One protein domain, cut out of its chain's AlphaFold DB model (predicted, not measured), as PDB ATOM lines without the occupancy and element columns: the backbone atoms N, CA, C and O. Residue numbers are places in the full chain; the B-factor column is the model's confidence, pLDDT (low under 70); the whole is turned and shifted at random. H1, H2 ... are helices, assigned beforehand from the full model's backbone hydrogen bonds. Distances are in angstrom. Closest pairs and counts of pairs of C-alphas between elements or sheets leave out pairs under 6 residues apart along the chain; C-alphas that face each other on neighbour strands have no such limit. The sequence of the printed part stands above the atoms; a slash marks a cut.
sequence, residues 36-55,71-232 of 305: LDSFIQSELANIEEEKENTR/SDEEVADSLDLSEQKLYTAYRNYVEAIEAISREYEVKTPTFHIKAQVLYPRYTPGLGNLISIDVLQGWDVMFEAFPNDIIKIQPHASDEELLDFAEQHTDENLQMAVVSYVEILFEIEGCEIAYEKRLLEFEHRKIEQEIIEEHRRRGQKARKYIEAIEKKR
ATOM      1  N   LEU A  36     201.397 145.893 155.651       87.25
ATOM      2  CA  LEU A  36     201.026 147.215 155.155       87.25
ATOM      3  C   LEU A  36     202.124 147.794 154.256       87.25
ATOM      4  O   LEU A  36     201.834 148.175 153.125       87.25
ATOM      5  N   ASP A  37     203.381 147.751 154.695       88.94
ATOM      6  CA  ASP A  37     204.540 148.181 153.902       88.94
ATOM      7  C   ASP A  37     204.617 147.413 152.575       88.94
ATOM      8  O   ASP A  37     204.791 147.992 151.499       88.94
ATOM      9  N   SER A  38     204.432 146.088 152.629       89.88
ATOM     10  CA  SER A  38     204.411 145.246 151.429       89.88
ATOM     11  C   SER A  38     203.247 145.587 150.499       89.88
ATOM     12  O   SER A  38     203.402 145.488 149.279       89.88
ATOM     13  N   PHE A  39     202.085 145.941 151.047       91.81
ATOM     14  CA  PHE A  39     200.922 146.353 150.272       91.81
ATOM     15  C   PHE A  39     201.172 147.697 149.584       91.81
ATOM     16  O   PHE A  39     201.013 147.785 148.369       91.81
ATOM     17  N   ILE A  40     201.649 148.709 150.316       89.38
ATOM     18  CA  ILE A  40     201.946 150.038 149.763       89.38
ATOM     19  C   ILE A  40     202.965 149.918 148.625       89.38
ATOM     20  O   ILE A  40     202.755 150.461 147.546       89.38
ATOM     21  N   GLN A  41     204.035 149.141 148.808       89.25
ATOM     22  CA  GLN A  41     205.044 148.929 147.764       89.25
ATOM     23  C   GLN A  41     204.494 148.209 146.523       89.25
ATOM     24  O   GLN A  41     204.881 148.543 145.403       89.25
ATOM     25  N   SER A  42     203.598 147.237 146.713       91.12
ATOM     26  CA  SER A  42     202.889 146.564 145.619       91.12
ATOM     27  C   SER A  42     202.029 147.549 144.831       91.12
ATOM     28  O   SER A  42     202.118 147.616 143.607       91.12
ATOM     29  N   GLU A  43     201.223 148.344 145.525       90.94
ATOM     30  CA  GLU A  43     200.327 149.300 144.883       90.94
ATOM     31  C   GLU A  43     201.086 150.438 144.197       90.94
ATOM     32  O   GLU A  43     200.714 150.832 143.097       90.94
ATOM     33  N   LEU A  44     202.210 150.898 144.753       89.56
ATOM     34  CA  LEU A  44     203.087 151.869 144.088       89.56
ATOM     35  C   LEU A  44     203.565 151.385 142.710       89.56
ATOM     36  O   LEU A  44     203.718 152.199 141.800       89.56
ATOM     37  N   ALA A  45     203.769 150.077 142.528       86.44
ATOM     38  CA  ALA A  45     204.090 149.520 141.215       86.44
ATOM     39  C   ALA A  45     202.892 149.583 140.248       86.44
ATOM     40  O   ALA A  45     203.083 149.856 139.062       86.44
ATOM     41  N   ASN A  46     201.667 149.386 140.748       90.12
ATOM     42  CA  ASN A  46     200.436 149.485 139.957       90.12
ATOM     43  C   ASN A  46     200.131 150.934 139.532       90.12
ATOM     44  O   ASN A  46     199.614 151.156 138.437       90.12
ATOM     45  N   ILE A  47     200.490 151.928 140.355       91.62
ATOM     46  CA  ILE A  47     200.308 153.357 140.035       91.62
ATOM     47  C   ILE A  47     201.048 153.759 138.761       91.62
ATOM     48  O   ILE A  47     200.535 154.558 137.977       91.62
ATOM     49  N   GLU A  48     202.237 153.214 138.519       87.69
ATOM     50  CA  GLU A  48     202.992 153.549 137.309       87.69
ATOM     51  C   GLU A  48     202.259 153.085 136.039       87.69
ATOM     52  O   GLU A  48     202.211 153.804 135.041       87.69
ATOM     53  N   GLU A  49     201.603 151.921 136.094       89.06
ATOM     54  CA  GLU A  49     200.744 151.436 135.010       89.06
ATOM     55  C   GLU A  49     199.487 152.308 134.847       89.06
ATOM     56  O   GLU A  49     199.112 152.657 133.725       89.06
ATOM     57  N   GLU A  50     198.844 152.706 135.948       90.81
ATOM     58  CA  GLU A  50     197.674 153.595 135.929       90.81
ATOM     59  C   GLU A  50     197.992 154.945 135.268       90.81
ATOM     60  O   GLU A  50     197.235 155.428 134.414       90.81
ATOM     61  N   LYS A  51     199.132 155.544 135.620       91.38
ATOM     62  CA  LYS A  51     199.611 156.795 135.024       91.38
ATOM     63  C   LYS A  51     199.841 156.660 133.533       91.38
ATOM     64  O   LYS A  51     199.391 157.518 132.774       91.38
ATOM     65  N   GLU A  52     200.508 155.592 133.109       91.06
ATOM     66  CA  GLU A  52     200.786 155.363 131.696       91.06
ATOM     67  C   GLU A  52     199.489 155.166 130.901       91.06
ATOM     68  O   GLU A  52     199.289 155.796 129.859       91.06
ATOM     69  N   ASN A  53     198.548 154.384 131.432       91.44
ATOM     70  CA  ASN A  53     197.229 154.193 130.828       91.44
ATOM     71  C   ASN A  53     196.462 155.517 130.697       91.44
ATOM     72  O   ASN A  53     195.884 155.803 129.645       91.44
ATOM     73  N   THR A  54     196.489 156.345 131.743       91.25
ATOM     74  CA  THR A  54     195.854 157.669 131.757       91.25
ATOM     75  C   THR A  54     196.496 158.601 130.732       91.25
ATOM     76  O   THR A  54     195.796 159.250 129.955       91.25
ATOM     77  N   ARG A  55     197.829 158.647 130.677       94.00
ATOM     78  CA  ARG A  55     198.584 159.470 129.725       94.00
ATOM     79  C   ARG A  55     198.247 159.102 128.282       94.00
ATOM     80  O   ARG A  55     197.981 159.989 127.469       94.00
ATOM     81  N   SER A  71     217.627 165.120 143.067       92.69
ATOM     82  CA  SER A  71     217.159 165.083 144.451       92.69
ATOM     83  C   SER A  71     215.638 165.062 144.492       92.69
ATOM     84  O   SER A  71     214.955 165.362 143.513       92.69
ATOM     85  N   ASP A  72     215.091 164.684 145.632       92.56
ATOM     86  CA  ASP A  72     213.651 164.610 145.773       92.56
ATOM     87  C   ASP A  72     212.988 165.994 145.733       92.56
ATOM     88  O   ASP A  72     211.951 166.169 145.098       92.56
ATOM     89  N   GLU A  73     213.663 167.007 146.276       91.69
ATOM     90  CA  GLU A  73     213.275 168.414 146.170       91.69
ATOM     91  C   GLU A  73     213.333 168.913 144.720       91.69
ATOM     92  O   GLU A  73     212.411 169.576 144.254       91.69
ATOM     93  N   GLU A  74     214.373 168.544 143.965       92.75
ATOM     94  CA  GLU A  74     214.467 168.894 142.542       92.75
ATOM     95  C   GLU A  74     213.346 168.244 141.713       92.75
ATOM     96  O   GLU A  74     212.877 168.825 140.731       92.75
ATOM     97  N   VAL A  75     212.902 167.037 142.083       94.12
ATOM     98  CA  VAL A  75     211.731 166.412 141.454       94.12
ATOM     99  C   VAL A  75     210.452 167.122 141.876       94.12
ATOM    100  O   VAL A  75     209.609 167.364 141.009       94.12
ATOM    101  N   ALA A  76     210.319 167.503 143.146       94.38
ATOM    102  CA  ALA A  76     209.173 168.260 143.641       94.38
ATOM    103  C   ALA A  76     208.982 169.564 142.850       94.38
ATOM    104  O   ALA A  76     207.883 169.826 142.373       94.38
ATOM    105  N   ASP A  77     210.060 170.300 142.568       93.06
ATOM    106  CA  ASP A  77     210.028 171.523 141.749       93.06
ATOM    107  C   ASP A  77     209.524 171.297 140.309       93.06
ATOM    108  O   ASP A  77     209.096 172.234 139.628       93.06
ATOM    109  N   SER A  78     209.583 170.055 139.821       92.00
ATOM    110  CA  SER A  78     209.127 169.667 138.481       92.00
ATOM    111  C   SER A  78     207.677 169.182 138.424       92.00
ATOM    112  O   SER A  78     207.150 168.987 137.323       92.00
ATOM    113  N   LEU A  79     207.040 168.987 139.583       94.44
ATOM    114  CA  LEU A  79     205.630 168.624 139.689       94.44
ATOM    115  C   LEU A  79     204.736 169.785 139.246       94.44
ATOM    116  O   LEU A  79     205.162 170.939 139.179       94.44
ATOM    117  N   ASP A  80     203.480 169.484 138.939       93.25
ATOM    118  CA  ASP A  80     202.474 170.523 138.733       93.25
ATOM    119  C   ASP A  80     202.025 171.117 140.077       93.25
ATOM    120  O   ASP A  80     202.322 170.578 141.140       93.25
ATOM    121  N   LEU A  81     201.367 172.274 140.046       94.62
ATOM    122  CA  LEU A  81     201.145 173.097 141.231       94.62
ATOM    123  C   LEU A  81     200.337 172.368 142.313       94.62
ATOM    124  O   LEU A  81     200.636 172.529 143.492       94.62
ATOM    125  N   SER A  82     199.317 171.597 141.927       94.81
ATOM    126  CA  SER A  82     198.532 170.783 142.864       94.81
ATOM    127  C   SER A  82     199.394 169.707 143.526       94.81
ATOM    128  O   SER A  82     199.426 169.594 144.748       94.81
ATOM    129  N   GLU A  83     200.179 168.983 142.734       97.12
ATOM    130  CA  GLU A  83     201.061 167.923 143.205       97.12
ATOM    131  C   GLU A  83     202.205 168.464 144.078       97.12
ATOM    132  O   GLU A  83     202.588 167.817 145.050       97.12
ATOM    133  N   GLN A  84     202.721 169.666 143.789       97.12
ATOM    134  CA  GLN A  84     203.709 170.355 144.628       97.12
ATOM    135  C   GLN A  84     203.166 170.639 146.028       97.12
ATOM    136  O   GLN A  84     203.857 170.413 147.024       97.12
ATOM    137  N   LYS A  85     201.933 171.142 146.113       97.69
ATOM    138  CA  LYS A  85     201.292 171.452 147.393       97.69
ATOM    139  C   LYS A  85     200.999 170.192 148.190       97.69
ATOM    140  O   LYS A  85     201.365 170.139 149.359       97.69
ATOM    141  N   LEU A  86     200.451 169.166 147.537       98.31
ATOM    142  CA  LEU A  86     200.246 167.853 148.144       98.31
ATOM    143  C   LEU A  86     201.557 167.290 148.694       98.31
ATOM    144  O   LEU A  86     201.610 166.847 149.838       98.31
ATOM    145  N   TYR A  87     202.638 167.364 147.911       98.00
ATOM    146  CA  TYR A  87     203.937 166.883 148.364       98.00
ATOM    147  C   TYR A  87     204.483 167.678 149.551       98.00
ATOM    148  O   TYR A  87     205.037 167.104 150.484       98.00
ATOM    149  N   THR A  88     204.298 168.996 149.538       97.88
ATOM    150  CA  THR A  88     204.728 169.875 150.631       97.88
ATOM    151  C   THR A  88     203.975 169.557 151.922       97.88
ATOM    152  O   THR A  88     204.608 169.380 152.960       97.88
ATOM    153  N   ALA A  89     202.649 169.417 151.858       98.38
ATOM    154  CA  ALA A  89     201.827 169.048 153.009       98.38
ATOM    155  C   ALA A  89     202.225 167.667 153.557       98.38
ATOM    156  O   ALA A  89     202.430 167.500 154.759       98.38
ATOM    157  N   TYR A  90     202.452 166.695 152.668       98.38
ATOM    158  CA  TYR A  90     202.955 165.374 153.039       98.38
ATOM    159  C   TYR A  90     204.323 165.437 153.737       98.38
ATOM    160  O   TYR A  90     204.515 164.816 154.780       98.38
ATOM    161  N   ARG A  91     205.270 166.226 153.222       98.00
ATOM    162  CA  ARG A  91     206.588 166.421 153.850       98.00
ATOM    163  C   ARG A  91     206.486 167.048 155.236       98.00
ATOM    164  O   ARG A  91     207.124 166.544 156.157       98.00
ATOM    165  N   ASN A  92     205.667 168.087 155.393       98.38
ATOM    166  CA  ASN A  92     205.435 168.731 156.687       98.38
ATOM    167  C   ASN A  92     204.861 167.738 157.707       98.38
ATOM    168  O   ASN A  92     205.310 167.702 158.854       98.38
ATOM    169  N   TYR A  93     203.925 166.886 157.275       98.62
ATOM    170  CA  TYR A  93     203.369 165.819 158.101       98.62
ATOM    171  C   TYR A  93     204.446 164.831 158.558       98.62
ATOM    172  O   TYR A  93     204.604 164.601 159.755       98.62
ATOM    173  N   VAL A  94     205.224 164.284 157.621       98.12
ATOM    174  CA  VAL A  94     206.290 163.316 157.922       98.12
ATOM    175  C   VAL A  94     207.316 163.905 158.889       98.12
ATOM    176  O   VAL A  94     207.646 163.275 159.891       98.12
ATOM    177  N   GLU A  95     207.780 165.131 158.644       98.25
ATOM    178  CA  GLU A  95     208.765 165.799 159.503       98.25
ATOM    179  C   GLU A  95     208.232 166.032 160.926       98.25
ATOM    180  O   GLU A  95     208.970 165.844 161.899       98.25
ATOM    181  N   ALA A  96     206.948 166.375 161.060       98.44
ATOM    182  CA  ALA A  96     206.286 166.522 162.352       98.44
ATOM    183  C   ALA A  96     206.171 165.181 163.095       98.44
ATOM    184  O   ALA A  96     206.528 165.097 164.271       98.44
ATOM    185  N   ILE A  97     205.761 164.105 162.416       98.50
ATOM    186  CA  ILE A  97     205.688 162.756 163.004       98.50
ATOM    187  C   ILE A  97     207.074 162.249 163.424       98.50
ATOM    188  O   ILE A  97     207.227 161.670 164.504       98.50
ATOM    189  N   GLU A  98     208.111 162.489 162.620       98.12
ATOM    190  CA  GLU A  98     209.496 162.160 162.967       98.12
ATOM    191  C   GLU A  98     210.001 162.964 164.174       98.12
ATOM    192  O   GLU A  98     210.816 162.469 164.957       98.12
ATOM    193  N   ALA A  99     209.564 164.217 164.330       98.25
ATOM    194  CA  ALA A  99     209.882 165.031 165.499       98.25
ATOM    195  C   ALA A  99     209.203 164.483 166.765       98.25
ATOM    196  O   ALA A  99     209.901 164.244 167.752       98.25
ATOM    197  N   ILE A 100     207.902 164.174 166.702       98.25
ATOM    198  CA  ILE A 100     207.150 163.549 167.805       98.25
ATOM    199  C   ILE A 100     207.789 162.213 168.195       98.25
ATOM    200  O   ILE A 100     208.076 161.979 169.367       98.25
ATOM    201  N   SER A 101     208.087 161.357 167.216       97.56
ATOM    202  CA  SER A 101     208.708 160.048 167.461       97.56
ATOM    203  C   SER A 101     210.022 160.175 168.235       97.56
ATOM    204  O   SER A 101     210.274 159.427 169.178       97.56
ATOM    205  N   ARG A 102     210.867 161.147 167.861       97.31
ATOM    206  CA  ARG A 102     212.154 161.397 168.526       97.31
ATOM    207  C   ARG A 102     211.990 161.963 169.931       97.31
ATOM    208  O   ARG A 102     212.782 161.615 170.801       97.31
ATOM    209  N   GLU A 103     211.024 162.849 170.137       97.38
ATOM    210  CA  GLU A 103     210.789 163.504 171.425       97.38
ATOM    211  C   GLU A 103     210.191 162.552 172.465       97.38
ATOM    212  O   GLU A 103     210.616 162.559 173.620       97.38
ATOM    213  N   TYR A 104     209.258 161.699 172.044       96.12
ATOM    214  CA  TYR A 104     208.530 160.774 172.917       96.12
ATOM    215  C   TYR A 104     209.103 159.346 172.905       96.12
ATOM    216  O   TYR A 104     208.544 158.460 173.545       96.12
ATOM    217  N   GLU A 105     210.227 159.124 172.212       95.81
ATOM    218  CA  GLU A 105     210.895 157.819 172.053       95.81
ATOM    219  C   GLU A 105     209.980 156.719 171.470       95.81
ATOM    220  O   GLU A 105     210.123 155.534 171.781       95.81
ATOM    221  N   VAL A 106     209.060 157.113 170.585       94.44
ATOM    222  CA  VAL A 106     208.128 156.226 169.873       94.44
ATOM    223  C   VAL A 106     208.771 155.713 168.580       94.44
ATOM    224  O   VAL A 106     209.587 156.391 167.948       94.44
ATOM    225  N   LYS A 107     208.415 154.493 168.161       92.62
ATOM    226  CA  LYS A 107     208.899 153.903 166.904       92.62
ATOM    227  C   LYS A 107     208.424 154.745 165.714       92.62
ATOM    228  O   LYS A 107     207.229 154.869 165.476       92.62
ATOM    229  N   THR A 108     209.367 155.271 164.935       92.50
ATOM    230  CA  THR A 108     209.051 156.016 163.711       92.50
ATOM    231  C   THR A 108     208.541 155.068 162.617       92.50
ATOM    232  O   THR A 108     209.222 154.074 162.334       92.50
ATOM    233  N   PRO A 109     207.381 155.348 161.998       92.94
ATOM    234  CA  PRO A 109     206.861 154.567 160.882       92.94
ATOM    235  C   PRO A 109     207.680 154.793 159.608       92.94
ATOM    236  O   PRO A 109     208.415 155.776 159.481       92.94
ATOM    237  N   THR A 110     207.547 153.876 158.650       92.31
ATOM    238  CA  THR A 110     208.174 154.031 157.335       92.31
ATOM    239  C   THR A 110     207.194 154.720 156.398       92.31
ATOM    240  O   THR A 110     206.164 154.158 156.039       92.31
ATOM    241  N   PHE A 111     207.541 155.932 155.984       94.38
ATOM    242  CA  PHE A 111     206.795 156.697 154.993       94.38
ATOM    243  C   PHE A 111     207.341 156.432 153.587       94.38
ATOM    244  O   PHE A 111     208.559 156.429 153.369       94.38
ATOM    245  N   HIS A 112     206.449 156.179 152.628       92.81
ATOM    246  CA  HIS A 112     206.823 155.625 151.321       92.81
ATOM    247  C   HIS A 112     206.733 156.622 150.165       92.81
ATOM    248  O   HIS A 112     207.311 156.377 149.100       92.81
ATOM    249  N   ILE A 113     206.015 157.731 150.338       93.94
ATOM    250  CA  ILE A 113     205.737 158.661 149.245       93.94
ATOM    251  C   ILE A 113     206.922 159.605 149.053       93.94
ATOM    252  O   ILE A 113     207.438 160.216 149.986       93.94
ATOM    253  N   LYS A 114     207.346 159.724 147.798       93.94
ATOM    254  CA  LYS A 114     208.387 160.650 147.348       93.94
ATOM    255  C   LYS A 114     207.879 161.466 146.172       93.94
ATOM    256  O   LYS A 114     206.930 161.048 145.502       93.94
ATOM    257  N   ALA A 115     208.550 162.562 145.837       94.81
ATOM    258  CA  ALA A 115     208.137 163.407 144.721       94.81
ATOM    259  C   ALA A 115     208.136 162.645 143.382       94.81
ATOM    260  O   ALA A 115     207.286 162.895 142.529       94.81
ATOM    261  N   GLN A 116     209.019 161.652 143.199       92.50
ATOM    262  CA  GLN A 116     209.039 160.828 141.977       92.50
ATOM    263  C   GLN A 116     207.733 160.057 141.778       92.50
ATOM    264  O   GLN A 116     207.321 159.840 140.643       92.50
ATOM    265  N   VAL A 117     207.061 159.682 142.868       92.31
ATOM    266  CA  VAL A 117     205.780 158.973 142.819       92.31
ATOM    267  C   VAL A 117     204.646 159.907 142.400       92.31
ATOM    268  O   VAL A 117     203.653 159.436 141.869       92.31
ATOM    269  N   LEU A 118     204.772 161.223 142.548       94.19
ATOM    270  CA  LEU A 118     203.797 162.185 142.016       94.19
ATOM    271  C   LEU A 118     204.101 162.572 140.562       94.19
ATOM    272  O   LEU A 118     203.215 163.002 139.829       94.19
ATOM    273  N   TYR A 119     205.342 162.379 140.117       93.00
ATOM    274  CA  TYR A 119     205.760 162.685 138.757       93.00
ATOM    275  C   TYR A 119     205.254 161.639 137.742       93.00
ATOM    276  O   TYR A 119     205.218 160.450 138.051       93.00
ATOM    277  N   PRO A 120     204.900 162.028 136.504       91.31
ATOM    278  CA  PRO A 120     204.694 163.403 136.052       91.31
ATOM    279  C   PRO A 120     203.346 163.982 136.485       91.31
ATOM    280  O   PRO A 120     203.150 165.190 136.368       91.31
ATOM    281  N   ARG A 121     202.405 163.121 136.884       93.06
ATOM    282  CA  ARG A 121     201.013 163.465 137.158       93.06
ATOM    283  C   ARG A 121     200.440 162.571 138.243       93.06
ATOM    284  O   ARG A 121     200.692 161.367 138.249       93.06
ATOM    285  N   TYR A 122     199.591 163.162 139.069       95.38
ATOM    286  CA  TYR A 122     198.758 162.447 140.026       95.38
ATOM    287  C   TYR A 122     197.701 161.548 139.350       95.38
ATOM    288  O   TYR A 122     197.179 161.886 138.277       95.38
ATOM    289  N   THR A 123     197.354 160.445 140.028       94.50
ATOM    290  CA  THR A 123     196.179 159.596 139.766       94.50
ATOM    291  C   THR A 123     195.396 159.334 141.063       94.50
ATOM    292  O   THR A 123     195.998 159.343 142.139       94.50
ATOM    293  N   PRO A 124     194.079 159.053 141.003       93.56
ATOM    294  CA  PRO A 124     193.275 158.758 142.196       93.56
ATOM    295  C   PRO A 124     193.791 157.569 143.021       93.56
ATOM    296  O   PRO A 124     193.708 157.577 144.250       93.56
ATOM    297  N   GLY A 125     194.382 156.556 142.371       93.88
ATOM    298  CA  GLY A 125     195.053 155.461 143.077       93.88
ATOM    299  C   GLY A 125     196.144 155.957 144.032       93.88
ATOM    300  O   GLY A 125     196.262 155.458 145.152       93.88
ATOM    301  N   LEU A 126     196.893 156.990 143.635       94.94
ATOM    302  CA  LEU A 126     197.934 157.585 144.467       94.94
ATOM    303  C   LEU A 126     197.356 158.355 145.659       94.94
ATOM    304  O   LEU A 126     197.940 158.304 146.736       94.94
ATOM    305  N   GLY A 127     196.203 159.014 145.500       95.88
ATOM    306  CA  GLY A 127     195.483 159.630 146.619       95.88
ATOM    307  C   GLY A 127     195.176 158.622 147.718       95.88
ATOM    308  O   GLY A 127     195.552 158.835 148.866       95.88
ATOM    309  N   ASN A 128     194.606 157.475 147.342       93.88
ATOM    310  CA  ASN A 128     194.315 156.394 148.286       93.88
ATOM    311  C   ASN A 128     195.576 155.889 148.996       93.88
ATOM    312  O   ASN A 128     195.547 155.640 150.200       93.88
ATOM    313  N   LEU A 129     196.692 155.750 148.272       94.94
ATOM    314  CA  LEU A 129     197.953 155.322 148.878       94.94
ATOM    315  C   LEU A 129     198.518 156.349 149.848       94.94
ATOM    316  O   LEU A 129     198.965 155.960 150.920       94.94
ATOM    317  N   ILE A 130     198.468 157.637 149.504       96.62
ATOM    318  CA  ILE A 130     198.873 158.710 150.412       96.62
ATOM    319  C   ILE A 130     198.007 158.666 151.671       96.62
ATOM    320  O   ILE A 130     198.555 158.671 152.768       96.62
ATOM    321  N   SER A 131     196.681 158.542 151.533       94.75
ATOM    322  CA  SER A 131     195.765 158.420 152.672       94.75
ATOM    323  C   SER A 131     196.103 157.229 153.567       94.75
ATOM    324  O   SER A 131     196.046 157.359 154.781       94.75
ATOM    325  N   ILE A 132     196.480 156.082 152.998       93.38
ATOM    326  CA  ILE A 132     196.892 154.901 153.771       93.38
ATOM    327  C   ILE A 132     198.238 155.136 154.465       93.38
ATOM    328  O   ILE A 132     198.387 154.811 155.640       93.38
ATOM    329  N   ASP A 133     199.212 155.710 153.762       94.44
ATOM    330  CA  ASP A 133     200.565 155.912 154.279       94.44
ATOM    331  C   ASP A 133     200.583 156.906 155.453       94.44
ATOM    332  O   ASP A 133     201.279 156.674 156.441       94.44
ATOM    333  N   VAL A 134     199.754 157.958 155.410       96.00
ATOM    334  CA  VAL A 134     199.642 158.937 156.509       96.00
ATOM    335  C   VAL A 134     198.927 158.383 157.743       96.00
ATOM    336  O   VAL A 134     199.148 158.892 158.837       96.00
ATOM    337  N   LEU A 135     198.120 157.318 157.630       92.62
ATOM    338  CA  LEU A 135     197.493 156.695 158.807       92.62
ATOM    339  C   LEU A 135     198.528 156.157 159.797       92.62
ATOM    340  O   LEU A 135     198.284 156.189 160.998       92.62
ATOM    341  N   GLN A 136     199.709 155.753 159.325       91.44
ATOM    342  CA  GLN A 136     200.786 155.277 160.193       91.44
ATOM    343  C   GLN A 136     201.279 156.352 161.178       91.44
ATOM    344  O   GLN A 136     201.760 156.035 162.265       91.44
ATOM    345  N   GLY A 137     201.158 157.637 160.829       94.88
ATOM    346  CA  GLY A 137     201.521 158.727 161.734       94.88
ATOM    347  C   GLY A 137     200.500 158.947 162.853       94.88
ATOM    348  O   GLY A 137     200.856 159.462 163.914       94.88
ATOM    349  N   TRP A 138     199.250 158.505 162.679       94.69
ATOM    350  CA  TRP A 138     198.254 158.561 163.749       94.69
ATOM    351  C   TRP A 138     198.625 157.659 164.921       94.69
ATOM    352  O   TRP A 138     198.466 158.090 166.061       94.69
ATOM    353  N   ASP A 139     199.186 156.477 164.671       92.69
ATOM    354  CA  ASP A 139     199.640 155.573 165.735       92.69
ATOM    355  C   ASP A 139     200.710 156.237 166.618       92.69
ATOM    356  O   ASP A 139     200.630 156.181 167.847       92.69
ATOM    357  N   VAL A 140     201.643 156.976 166.004       96.12
ATOM    358  CA  VAL A 140     202.650 157.771 166.729       96.12
ATOM    359  C   VAL A 140     201.990 158.839 167.599       96.12
ATOM    360  O   VAL A 140     202.350 158.998 168.766       96.12
ATOM    361  N   MET A 141     201.012 159.569 167.056       96.31
ATOM    362  CA  MET A 141     200.290 160.596 167.813       96.31
ATOM    363  C   MET A 141     199.478 159.990 168.967       96.31
ATOM    364  O   MET A 141     199.454 160.566 170.055       96.31
ATOM    365  N   PHE A 142     198.852 158.825 168.772       94.38
ATOM    366  CA  PHE A 142     198.128 158.109 169.825       94.38
ATOM    367  C   PHE A 142     199.050 157.662 170.962       94.38
ATOM    368  O   PHE A 142     198.657 157.757 172.125       94.38
ATOM    369  N   GLU A 143     200.256 157.189 170.649       95.19
ATOM    370  CA  GLU A 143     201.221 156.744 171.658       95.19
ATOM    371  C   GLU A 143     201.848 157.921 172.419       95.19
ATOM    372  O   GLU A 143     201.955 157.876 173.646       95.19
ATOM    373  N   ALA A 144     202.195 159.005 171.717       96.62
ATOM    374  CA  ALA A 144     202.804 160.194 172.311       96.62
ATOM    375  C   ALA A 144     201.802 161.059 173.105       96.62
ATOM    376  O   ALA A 144     202.131 161.561 174.183       96.62
ATOM    377  N   PHE A 145     200.563 161.198 172.618       96.12
ATOM    378  CA  PHE A 145     199.545 162.109 173.165       96.12
ATOM    379  C   PHE A 145     198.192 161.428 173.457       96.12
ATOM    380  O   PHE A 145     197.132 161.940 173.079       96.12
ATOM    381  N   PRO A 146     198.153 160.300 174.188       94.88
ATOM    382  CA  PRO A 146     196.944 159.483 174.320       94.88
ATOM    383  C   PRO A 146     195.765 160.230 174.955       94.88
ATOM    384  O   PRO A 146     194.612 160.004 174.593       94.88
ATOM    385  N   ASN A 147     196.034 161.136 175.900       93.69
ATOM    386  CA  ASN A 147     194.991 161.900 176.591       93.69
ATOM    387  C   ASN A 147     194.389 163.016 175.732       93.69
ATOM    388  O   ASN A 147     193.289 163.480 176.039       93.69
ATOM    389  N   ASP A 148     195.104 163.469 174.707       93.31
ATOM    390  CA  ASP A 148     194.674 164.565 173.849       93.31
ATOM    391  C   ASP A 148     194.006 164.024 172.592       93.31
ATOM    392  O   ASP A 148     192.866 164.398 172.318       93.31
ATOM    393  N   ILE A 149     194.621 163.045 171.921       92.38
ATOM    394  CA  ILE A 149     194.058 162.433 170.710       92.38
ATOM    395  C   ILE A 149     192.719 161.738 170.991       92.38
ATOM    396  O   ILE A 149     191.806 161.831 170.178       92.38
ATOM    397  N   ILE A 150     192.524 161.122 172.166       90.88
ATOM    398  CA  ILE A 150     191.243 160.470 172.517       90.88
ATOM    399  C   ILE A 150     190.049 161.441 172.582       90.88
ATOM    400  O   ILE A 150     188.896 161.009 172.619       90.88
ATOM    401  N   LYS A 151     190.299 162.756 172.637       89.81
ATOM    402  CA  LYS A 151     189.246 163.782 172.618       89.81
ATOM    403  C   LYS A 151     188.716 164.030 171.204       89.81
ATOM    404  O   LYS A 151     187.595 164.525 171.073       89.81
ATOM    405  N   ILE A 152     189.495 163.688 170.177       91.81
ATOM    406  CA  ILE A 152     189.098 163.798 168.775       91.81
ATOM    407  C   ILE A 152     188.018 162.748 168.499       91.81
ATOM    408  O   ILE A 152     188.153 161.574 168.849       91.81
ATOM    409  N   GLN A 153     186.909 163.174 167.894       88.56
ATOM    410  CA  GLN A 153     185.843 162.249 167.522       88.56
ATOM    411  C   GLN A 153     186.307 161.346 166.363       88.56
ATOM    412  O   GLN A 153     186.956 161.838 165.443       88.56
ATOM    413  N   PRO A 154     185.917 160.056 166.319       82.69
ATOM    414  CA  PRO A 154     186.296 159.146 165.227       82.69
ATOM    415  C   PRO A 154     185.885 159.592 163.812       82.69
ATOM    416  O   PRO A 154     186.357 159.034 162.826       82.69
ATOM    417  N   HIS A 155     184.974 160.559 163.709       86.75
ATOM    418  CA  HIS A 155     184.499 161.148 162.455       86.75
ATOM    419  C   HIS A 155     184.611 162.672 162.501       86.75
ATOM    420  O   HIS A 155     183.704 163.361 162.035       86.75
ATOM    421  N   ALA A 156     185.667 163.173 163.148       91.19
ATOM    422  CA  ALA A 156     185.916 164.599 163.239       91.19
ATOM    423  C   ALA A 156     185.977 165.217 161.837       91.19
ATOM    424  O   ALA A 156     186.584 164.642 160.931       91.19
ATOM    425  N   SER A 157     185.326 166.364 161.660       95.31
ATOM    426  CA  SER A 157     185.468 167.158 160.441       95.31
ATOM    427  C   SER A 157     186.841 167.828 160.380       95.31
ATOM    428  O   SER A 157     187.526 167.970 161.396       95.31
ATOM    429  N   ASP A 158     187.215 168.311 159.198       94.81
ATOM    430  CA  ASP A 158     188.447 169.082 159.007       94.81
ATOM    431  C   ASP A 158     188.490 170.310 159.932       94.81
ATOM    432  O   ASP A 158     189.519 170.600 160.532       94.81
ATOM    433  N   GLU A 159     187.351 170.988 160.122       95.50
ATOM    434  CA  GLU A 159     187.221 172.106 161.068       95.50
ATOM    435  C   GLU A 159     187.477 171.662 162.515       95.50
ATOM    436  O   GLU A 159     188.202 172.332 163.241       95.50
ATOM    437  N   GLU A 160     186.941 170.511 162.938       95.94
ATOM    438  CA  GLU A 160     187.154 169.988 164.293       95.94
ATOM    439  C   GLU A 160     188.616 169.568 164.532       95.94
ATOM    440  O   GLU A 160     189.134 169.731 165.641       95.94
ATOM    441  N   LEU A 161     189.297 169.050 163.506       96.12
ATOM    442  CA  LEU A 161     190.727 168.730 163.558       96.12
ATOM    443  C   LEU A 161     191.588 169.996 163.648       96.12
ATOM    444  O   LEU A 161     192.534 170.042 164.438       96.12
ATOM    445  N   LEU A 162     191.249 171.034 162.884       96.75
ATOM    446  CA  LEU A 162     191.937 172.325 162.945       96.75
ATOM    447  C   LEU A 162     191.703 173.021 164.292       96.75
ATOM    448  O   LEU A 162     192.666 173.473 164.909       96.75
ATOM    449  N   ASP A 163     190.472 173.017 164.811       96.38
ATOM    450  CA  ASP A 163     190.146 173.538 166.144       96.38
ATOM    451  C   ASP A 163     190.936 172.810 167.245       96.38
ATOM    452  O   ASP A 163     191.408 173.437 168.200       96.38
ATOM    453  N   PHE A 164     191.100 171.486 167.124       95.69
ATOM    454  CA  PHE A 164     191.946 170.702 168.025       95.69
ATOM    455  C   PHE A 164     193.407 171.163 167.964       95.69
ATOM    456  O   PHE A 164     194.019 171.394 169.012       95.69
ATOM    457  N   ALA A 165     193.956 171.326 166.758       95.62
ATOM    458  CA  ALA A 165     195.329 171.779 166.572       95.62
ATOM    459  C   ALA A 165     195.532 173.180 167.174       95.62
ATOM    460  O   ALA A 165     196.424 173.376 167.997       95.62
ATOM    461  N   GLU A 166     194.665 174.145 166.867       94.69
ATOM    462  CA  GLU A 166     194.769 175.520 167.379       94.69
ATOM    463  C   GLU A 166     194.788 175.605 168.912       94.69
ATOM    464  O   GLU A 166     195.436 176.484 169.486       94.69
ATOM    465  N   GLN A 167     194.091 174.691 169.591       92.44
ATOM    466  CA  GLN A 167     194.005 174.657 171.051       92.44
ATOM    467  C   GLN A 167     195.190 173.954 171.724       92.44
ATOM    468  O   GLN A 167     195.377 174.111 172.936       92.44
ATOM    469  N   HIS A 168     195.979 173.176 170.980       91.94
ATOM    470  CA  HIS A 168     197.131 172.473 171.534       91.94
ATOM    471  C   HIS A 168     198.324 173.414 171.747       91.94
ATOM    472  O   HIS A 168     198.426 174.474 171.144       91.94
ATOM    473  N   THR A 169     199.256 173.040 172.620       93.06
ATOM    474  CA  THR A 169     200.493 173.813 172.861       93.06
ATOM    475  C   THR A 169     201.743 173.172 172.267       93.06
ATOM    476  O   THR A 169     202.825 173.731 172.401       93.06
ATOM    477  N   ASP A 170     201.613 171.975 171.698       96.38
ATOM    478  CA  ASP A 170     202.739 171.209 171.167       96.38
ATOM    479  C   ASP A 170     202.844 171.488 169.669       96.38
ATOM    480  O   ASP A 170     201.957 171.104 168.910       96.38
ATOM    481  N   GLU A 171     203.892 172.203 169.257       97.06
ATOM    482  CA  GLU A 171     204.042 172.678 167.875       97.06
ATOM    483  C   GLU A 171     204.145 171.522 166.867       97.06
ATOM    484  O   GLU A 171     203.654 171.645 165.744       97.06
ATOM    485  N   ASN A 172     204.734 170.384 167.258       97.69
ATOM    486  CA  ASN A 172     204.872 169.232 166.369       97.69
ATOM    487  C   ASN A 172     203.522 168.532 166.177       97.69
ATOM    488  O   ASN A 172     203.165 168.194 165.051       97.69
ATOM    489  N   LEU A 173     202.735 168.366 167.243       97.38
ATOM    490  CA  LEU A 173     201.382 167.821 167.134       97.38
ATOM    491  C   LEU A 173     200.452 168.754 166.347       97.38
ATOM    492  O   LEU A 173     199.679 168.286 165.512       97.38
ATOM    493  N   GLN A 174     200.554 170.068 166.567       97.62
ATOM    494  CA  GLN A 174     199.836 171.059 165.764       97.62
ATOM    495  C   GLN A 174     200.163 170.907 164.282       97.62
ATOM    496  O   GLN A 174     199.256 170.781 163.462       97.62
ATOM    497  N   MET A 175     201.456 170.878 163.949       98.31
ATOM    498  CA  MET A 175     201.919 170.737 162.574       98.31
ATOM    499  C   MET A 175     201.445 169.424 161.950       98.31
ATOM    500  O   MET A 175     200.987 169.437 160.811       98.31
ATOM    501  N   ALA A 176     201.500 168.308 162.682       98.12
ATOM    502  CA  ALA A 176     201.039 167.014 162.190       98.12
ATOM    503  C   ALA A 176     199.538 167.031 161.861       98.12
ATOM    504  O   ALA A 176     199.142 166.610 160.776       98.12
ATOM    505  N   VAL A 177     198.689 167.561 162.743       97.56
ATOM    506  CA  VAL A 177     197.238 167.595 162.496       97.56
ATOM    507  C   VAL A 177     196.874 168.574 161.379       97.56
ATOM    508  O   VAL A 177     196.083 168.224 160.504       97.56
ATOM    509  N   VAL A 178     197.482 169.765 161.353       98.06
ATOM    510  CA  VAL A 178     197.263 170.743 160.272       98.06
ATOM    511  C   VAL A 178     197.711 170.168 158.932       98.06
ATOM    512  O   VAL A 178     196.944 170.197 157.975       98.06
ATOM    513  N   SER A 179     198.902 169.570 158.871       98.56
ATOM    514  CA  SER A 179     199.426 168.974 157.636       98.56
ATOM    515  C   SER A 179     198.583 167.786 157.171       98.56
ATOM    516  O   SER A 179     198.401 167.608 155.974       98.56
ATOM    517  N   TYR A 180     198.026 166.987 158.090       98.06
ATOM    518  CA  TYR A 180     197.084 165.920 157.736       98.06
ATOM    519  C   TYR A 180     195.841 166.477 157.030       98.06
ATOM    520  O   TYR A 180     195.464 165.975 155.974       98.06
ATOM    521  N   VAL A 181     195.240 167.543 157.568       97.75
ATOM    522  CA  VAL A 181     194.094 168.216 156.935       97.75
ATOM    523  C   VAL A 181     194.489 168.839 155.590       97.75
ATOM    524  O   VAL A 181     193.763 168.695 154.608       97.75
ATOM    525  N   GLU A 182     195.662 169.472 155.500       98.38
ATOM    526  CA  GLU A 182     196.188 169.999 154.233       98.38
ATOM    527  C   GLU A 182     196.377 168.889 153.189       98.38
ATOM    528  O   GLU A 182     196.027 169.086 152.030       98.38
ATOM    529  N   ILE A 183     196.854 167.703 153.576       98.50
ATOM    530  CA  ILE A 183     196.965 166.549 152.670       98.50
ATOM    531  C   ILE A 183     195.595 166.158 152.114       98.50
ATOM    532  O   ILE A 183     195.493 165.925 150.912       98.50
ATOM    533  N   LEU A 184     194.547 166.111 152.944       96.94
ATOM    534  CA  LEU A 184     193.191 165.796 152.476       96.94
ATOM    535  C   LEU A 184     192.715 166.819 151.436       96.94
ATOM    536  O   LEU A 184     192.294 166.434 150.345       96.94
ATOM    537  N   PHE A 185     192.874 168.115 151.716       97.44
ATOM    538  CA  PHE A 185     192.503 169.168 150.768       97.44
ATOM    539  C   PHE A 185     193.324 169.135 149.477       97.44
ATOM    540  O   PHE A 185     192.787 169.353 148.389       97.44
ATOM    541  N   GLU A 186     194.626 168.874 149.557       98.38
ATOM    542  CA  GLU A 186     195.479 168.848 148.370       98.38
ATOM    543  C   GLU A 186     195.301 167.554 147.552       98.38
ATOM    544  O   GLU A 186     195.480 167.589 146.331       98.38
ATOM    545  N   ILE A 187     194.863 166.443 148.165       98.19
ATOM    546  CA  ILE A 187     194.359 165.263 147.437       98.19
ATOM    547  C   ILE A 187     193.139 165.660 146.604       98.19
ATOM    548  O   ILE A 187     193.159 165.456 145.390       98.19
ATOM    549  N   GLU A 188     192.129 166.297 147.204       96.75
ATOM    550  CA  GLU A 188     190.949 166.779 146.467       96.75
ATOM    551  C   GLU A 188     191.345 167.750 145.343       96.75
ATOM    552  O   GLU A 188     190.838 167.680 144.221       96.75
ATOM    553  N   GLY A 189     192.307 168.640 145.605       97.12
ATOM    554  CA  GLY A 189     192.863 169.546 144.601       97.12
ATOM    555  C   GLY A 189     193.467 168.808 143.401       97.12
ATOM    556  O   GLY A 189     193.226 169.190 142.248       97.12
ATOM    557  N   CYS A 190     194.214 167.733 143.653       97.69
ATOM    558  CA  CYS A 190     194.774 166.872 142.613       97.69
ATOM    559  C   CYS A 190     193.689 166.089 141.854       97.69
ATOM    560  O   CYS A 190     193.761 165.980 140.625       97.69
ATOM    561  N   GLU A 191     192.662 165.588 142.543       97.00
ATOM    562  CA  GLU A 191     191.522 164.895 141.930       97.00
ATOM    563  C   GLU A 191     190.738 165.818 140.993       97.00
ATOM    564  O   GLU A 191     190.483 165.465 139.839       97.00
ATOM    565  N   ILE A 192     190.458 167.053 141.416       96.44
ATOM    566  CA  ILE A 192     189.809 168.067 140.573       96.44
ATOM    567  C   ILE A 192     190.650 168.349 139.319       96.44
ATOM    568  O   ILE A 192     190.113 168.470 138.211       96.44
ATOM    569  N   ALA A 193     191.976 168.456 139.459       95.06
ATOM    570  CA  ALA A 193     192.874 168.660 138.322       95.06
ATOM    571  C   ALA A 193     192.885 167.454 137.367       95.06
ATOM    572  O   ALA A 193     192.926 167.628 136.144       95.06
ATOM    573  N   TYR A 194     192.820 166.233 137.899       95.44
ATOM    574  CA  TYR A 194     192.680 165.001 137.126       95.44
ATOM    575  C   TYR A 194     191.355 164.961 136.345       95.44
ATOM    576  O   TYR A 194     191.368 164.813 135.119       95.44
ATOM    577  N   GLU A 195     190.219 165.192 137.006       95.75
ATOM    578  CA  GLU A 195     188.893 165.199 136.375       95.75
ATOM    579  C   GLU A 195     188.768 166.271 135.294       95.75
ATOM    580  O   GLU A 195     188.236 166.026 134.207       95.75
ATOM    581  N   LYS A 196     189.318 167.461 135.548       95.19
ATOM    582  CA  LYS A 196     189.345 168.545 134.566       95.19
ATOM    583  C   LYS A 196     190.013 168.108 133.261       95.19
ATOM    584  O   LYS A 196     189.496 168.417 132.189       95.19
ATOM    585  N   ARG A 197     191.133 167.380 133.329       93.88
ATOM    586  CA  ARG A 197     191.845 166.897 132.132       93.88
ATOM    587  C   ARG A 197     191.014 165.893 131.335       93.88
ATOM    588  O   ARG A 197     190.975 165.987 130.106       93.88
ATOM    589  N   LEU A 198     190.306 164.992 132.019       94.62
ATOM    590  CA  LEU A 198     189.368 164.060 131.385       94.62
ATOM    591  C   LEU A 198     188.244 164.808 130.661       94.62
ATOM    592  O   LEU A 198     188.004 164.566 129.477       94.62
ATOM    593  N   LEU A 199     187.615 165.778 131.327       95.69
ATOM    594  CA  LEU A 199     186.542 166.584 130.740       95.69
ATOM    595  C   LEU A 199     187.017 167.395 129.527       95.69
ATOM    596  O   LEU A 199     186.318 167.479 128.516       95.69
ATOM    597  N   GLU A 200     188.212 167.983 129.593       94.00
ATOM    598  CA  GLU A 200     188.798 168.706 128.464       94.00
ATOM    599  C   GLU A 200     189.067 167.781 127.269       94.00
ATOM    600  O   GLU A 200     188.846 168.179 126.121       94.00
ATOM    601  N   PHE A 201     189.528 166.554 127.515       93.62
ATOM    602  CA  PHE A 201     189.721 165.552 126.470       93.62
ATOM    603  C   PHE A 201     188.393 165.138 125.822       93.62
ATOM    604  O   PHE A 201     188.267 165.177 124.593       93.62
ATOM    605  N   GLU A 202     187.377 164.820 126.623       93.25
ATOM    606  CA  GLU A 202     186.040 164.480 126.126       93.25
ATOM    607  C   GLU A 202     185.427 165.620 125.310       93.25
ATOM    608  O   GLU A 202     184.896 165.396 124.219       93.25
ATOM    609  N   HIS A 203     185.567 166.860 125.783       94.44
ATOM    610  CA  HIS A 203     185.112 168.041 125.060       94.44
ATOM    611  C   HIS A 203     185.789 168.164 123.687       94.44
ATOM    612  O   HIS A 203     185.102 168.343 122.679       94.44
ATOM    613  N   ARG A 204     187.124 168.015 123.615       93.50
ATOM    614  CA  ARG A 204     187.869 168.039 122.340       93.50
ATOM    615  C   ARG A 204     187.391 166.950 121.385       93.50
ATOM    616  O   ARG A 204     187.237 167.211 120.191       93.50
ATOM    617  N   LYS A 205     187.132 165.745 121.891       93.62
ATOM    618  CA  LYS A 205     186.633 164.627 121.084       93.62
ATOM    619  C   LYS A 205     185.256 164.929 120.491       93.62
ATOM    620  O   LYS A 205     185.060 164.765 119.288       93.62
ATOM    621  N   ILE A 206     184.332 165.441 121.301       93.75
ATOM    622  CA  ILE A 206     182.997 165.851 120.843       93.75
ATOM    623  C   ILE A 206     183.100 166.966 119.793       93.75
ATOM    624  O   ILE A 206     182.423 166.918 118.765       93.75
ATOM    625  N   GLU A 207     183.965 167.958 120.010       94.12
ATOM    626  CA  GLU A 207     184.190 169.040 119.051       94.12
ATOM    627  C   GLU A 207     184.697 168.506 117.700       94.12
ATOM    628  O   GLU A 207     184.173 168.877 116.646       94.12
ATOM    629  N   GLN A 208     185.660 167.582 117.716       93.56
ATOM    630  CA  GLN A 208     186.157 166.930 116.503       93.56
ATOM    631  C   GLN A 208     185.066 166.127 115.788       93.56
ATOM    632  O   GLN A 208     184.948 166.213 114.562       93.56
ATOM    633  N   GLU A 209     184.239 165.389 116.530       93.62
ATOM    634  CA  GLU A 209     183.101 164.657 115.971       93.62
ATOM    635  C   GLU A 209     182.106 165.606 115.291       93.62
ATOM    636  O   GLU A 209     181.695 165.350 114.158       93.62
ATOM    637  N   ILE A 210     181.777 166.740 115.918       92.94
ATOM    638  CA  ILE A 210     180.907 167.778 115.344       92.94
ATOM    639  C   ILE A 210     181.509 168.348 114.052       92.94
ATOM    640  O   ILE A 210     180.811 168.470 113.039       92.94
ATOM    641  N   ILE A 211     182.803 168.681 114.052       92.62
ATOM    642  CA  ILE A 211     183.504 169.205 112.871       92.62
ATOM    643  C   ILE A 211     183.465 168.189 111.727       92.62
ATOM    644  O   ILE A 211     183.137 168.543 110.587       92.62
ATOM    645  N   GLU A 212     183.764 166.923 112.011       93.62
ATOM    646  CA  GLU A 212     183.747 165.852 111.017       93.62
ATOM    647  C   GLU A 212     182.332 165.615 110.471       93.62
ATOM    648  O   GLU A 212     182.134 165.449 109.263       93.62
ATOM    649  N   GLU A 213     181.319 165.690 111.330       89.69
ATOM    650  CA  GLU A 213     179.910 165.571 110.965       89.69
ATOM    651  C   GLU A 213     179.476 166.707 110.027       89.69
ATOM    652  O   GLU A 213     178.898 166.449 108.961       89.69
ATOM    653  N   HIS A 214     179.847 167.952 110.341       88.31
ATOM    654  CA  HIS A 214     179.639 169.113 109.473       88.31
ATOM    655  C   HIS A 214     180.376 168.982 108.139       88.31
ATOM    656  O   HIS A 214     179.786 169.246 107.083       88.31
ATOM    657  N   ARG A 215     181.632 168.522 108.148       89.50
ATOM    658  CA  ARG A 215     182.423 168.277 106.934       89.50
ATOM    659  C   ARG A 215     181.749 167.232 106.048       89.50
ATOM    660  O   ARG A 215     181.578 167.459 104.847       89.50
ATOM    661  N   ARG A 216     181.292 166.122 106.632       90.12
ATOM    662  CA  ARG A 216     180.571 165.046 105.938       90.12
ATOM    663  C   ARG A 216     179.248 165.539 105.351       90.12
ATOM    664  O   ARG A 216     178.945 165.232 104.195       90.12
ATOM    665  N   ARG A 217     178.477 166.339 106.099       86.19
ATOM    666  CA  ARG A 217     177.246 166.987 105.603       86.19
ATOM    667  C   ARG A 217     177.540 167.906 104.419       86.19
ATOM    668  O   ARG A 217     176.866 167.796 103.395       86.19
ATOM    669  N   GLY A 218     178.571 168.746 104.519       88.31
ATOM    670  CA  GLY A 218     179.001 169.645 103.446       88.31
ATOM    671  C   GLY A 218     179.426 168.897 102.179       88.31
ATOM    672  O   GLY A 218     178.973 169.222 101.082       88.31
ATOM    673  N   GLN A 219     180.225 167.834 102.316       91.31
ATOM    674  CA  GLN A 219     180.618 166.978 101.191       91.31
ATOM    675  C   GLN A 219     179.413 166.300 100.538       91.31
ATOM    676  O   GLN A 219     179.308 166.281  99.311       91.31
ATOM    677  N   LYS A 220     178.480 165.772 101.340       89.88
ATOM    678  CA  LYS A 220     177.245 165.171 100.828       89.88
ATOM    679  C   LYS A 220     176.440 166.204 100.044       89.88
ATOM    680  O   LYS A 220     176.123 165.952  98.887       89.88
ATOM    681  N   ALA A 221     176.182 167.380 100.617       91.25
ATOM    682  CA  ALA A 221     175.466 168.463  99.942       91.25
ATOM    683  C   ALA A 221     176.120 168.842  98.604       91.25
ATOM    684  O   ALA A 221     175.435 168.907  97.583       91.25
ATOM    685  N   ARG A 222     177.449 168.980  98.574       94.00
ATOM    686  CA  ARG A 222     178.206 169.297  97.356       94.00
ATOM    687  C   ARG A 222     178.017 168.255  96.255       94.00
ATOM    688  O   ARG A 222     177.759 168.620  95.112       94.00
ATOM    689  N   LYS A 223     178.044 166.963  96.595       94.31
ATOM    690  CA  LYS A 223     177.786 165.885  95.630       94.31
ATOM    691  C   LYS A 223     176.376 165.961  95.021       94.31
ATOM    692  O   LYS A 223     176.216 165.717  93.824       94.31
ATOM    693  N   TYR A 224     175.358 166.315  95.815       93.88
ATOM    694  CA  TYR A 224     174.000 166.546  95.303       93.88
ATOM    695  C   TYR A 224     173.947 167.761  94.369       93.88
ATOM    696  O   TYR A 224     173.374 167.660  93.284       93.88
ATOM    697  N   ILE A 225     174.569 168.879  94.758       95.06
ATOM    698  CA  ILE A 225     174.632 170.108  93.949       95.06
ATOM    699  C   ILE A 225     175.251 169.805  92.581       95.06
ATOM    700  O   ILE A 225     174.608 170.021  91.554       95.06
ATOM    701  N   GLU A 226     176.433 169.187  92.559       96.00
ATOM    702  CA  GLU A 226     177.135 168.835  91.321       96.00
ATOM    703  C   GLU A 226     176.304 167.902  90.422       96.00
ATOM    704  O   GLU A 226     176.302 168.037  89.195       96.00
ATOM    705  N   ALA A 227     175.571 166.947  91.004       95.62
ATOM    706  CA  ALA A 227     174.715 166.036  90.245       95.62
ATOM    707  C   ALA A 227     173.527 166.756  89.577       95.62
ATOM    708  O   ALA A 227     173.153 166.416  88.449       95.62
ATOM    709  N   ILE A 228     172.946 167.751  90.249       94.00
ATOM    710  CA  ILE A 228     171.818 168.548  89.746       94.00
ATOM    711  C   ILE A 228     172.295 169.518  88.665       94.00
ATOM    712  O   ILE A 228     171.673 169.607  87.601       94.00
ATOM    713  N   GLU A 229     173.431 170.180  88.880       94.19
ATOM    714  CA  GLU A 229     174.047 171.086  87.907       94.19
ATOM    715  C   GLU A 229     174.422 170.363  86.609       94.19
ATOM    716  O   GLU A 229     174.135 170.862  85.515       94.19
ATOM    717  N   LYS A 230     174.950 169.132  86.695       95.00
ATOM    718  CA  LYS A 230     175.224 168.283  85.518       95.00
ATOM    719  C   LYS A 230     173.978 168.021  84.671       95.00
ATOM    720  O   LYS A 230     174.086 167.879  83.453       95.00
ATOM    721  N   LYS A 231     172.790 167.964  85.281       94.06
ATOM    722  CA  LYS A 231     171.514 167.800  84.564       94.06
ATOM    723  C   LYS A 231     170.977 169.099  83.966       94.06
ATOM    724  O   LYS A 231     170.065 169.026  83.144       94.06
ATOM    725  N   ARG A 232     171.555 170.254  84.318       92.31
ATOM    726  CA  ARG A 232     171.168 171.587  83.824       92.31
ATOM    727  C   ARG A 232     169.676 171.873  84.010       92.31
ATOM    728  O   ARG A 232     169.014 172.391  83.110       92.31
TER     729      ARG A 232
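This is residues 36 to 55 and 71 to 232 of the 305 residues of an uncharacterized protein of uncultured Alphaproteobacteria bacterium (UniProt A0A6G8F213). One very long helix, H8, runs with its first part inside a compact body of helices, and its remainder, within residues 199 to 232, sticks out as a free, straight arm that makes the length of the whole. H3 and H5 lie alongside the first part of H8 in a three-helix bundle, H1 packs on H5, H7 folds back along the beginning of H8, and short H2 and H4 sit together near the beginning of H3. The printed part has 182 residues, with eight named helices, H1 to H8 in chain order, and no named strand; the class is all helix. It is extended, with a radius of gyration of the C-alphas of 25.3 A and spans of 97 by 32 by 27 A.

H8, residues 171 to 231, measures 89.6 A from C-alpha 171 at (204.042, 172.678, 167.875) to C-alpha 231 at (171.514, 167.800, 84.564). H3, residues 81 to 104, measures 34.8 A, and H5, residues 124 to 144, 31.6 A. H1, residues 36 to 55, begins with C-alpha 36 at (201.026, 147.215, 155.155) and measures 28.3 A. H7, residues 158 to 167, measures 14.4 A. The short helices are H2, residues 72 to 76, H4, residues 115 to 118, and H6, residues 146 to 149.

H3, H5 and H8 form a bundle, helices set side by side. H8 touches H3 with residues 172 to 193 alone, opposite ways at a shallow tilt of 18 degrees; the closest C-alphas, of Tyr 93 and Ala 176, are 4.9 A apart. H8 touches H5 with residues 173 to 191 alone, opposite ways at a shallow tilt of 7 degrees, closest at the C-alphas of Gly 127 and Ile 187, 5.8 A. H3 touches H5 with residues 93 to 104 alone, the same way at a shallow tilt of 21 degrees, closest at the C-alphas of Tyr 104 and Ala 144, 5.8 A. H7 and H8 are a helical hairpin at a shallow tilt of 28 degrees; the closest C-alphas, of Ala 165 and Gln 174, are 4.6 A apart. H5 touches H1 with residues 125 to 133 alone, closest at the C-alphas of Ile 47 and Gly 125, 6.4 A; H1 and H8 are apart. H4 touches H2, with the C-alphas of Ala 76 and Ala 115 5.1 A apart, and only just touches H3, with 3 pairs of C-alphas within 8 A, the closest those of Glu 83 and Leu 118, 6.5 A. H6 touches no helix but is near H5, the closest C-alphas, of Phe 142 and Ile 149, being 6.0 A apart. Every O i to N i+4 pair is within hydrogen-bond range in H2, H3 and H7, against 14 of 16 in H1, 11 of 17 in H5 and 56 of 57 in H8; H4 and H6 are too short for such a pair.

The C-alphas farthest apart, of Glu 105 and Arg 232, are 97.7 A apart. Without residues 199 to 232, which stand free, the body spans 47 by 29 by 27 A. Residues 56 to 70 are not printed, and C-alphas 55 and 71 are 24.4 A apart across that cut. Of the links that are printed whole, none is long. The mean pLDDT of the printed part is 94.2, and no printed residue is under 70.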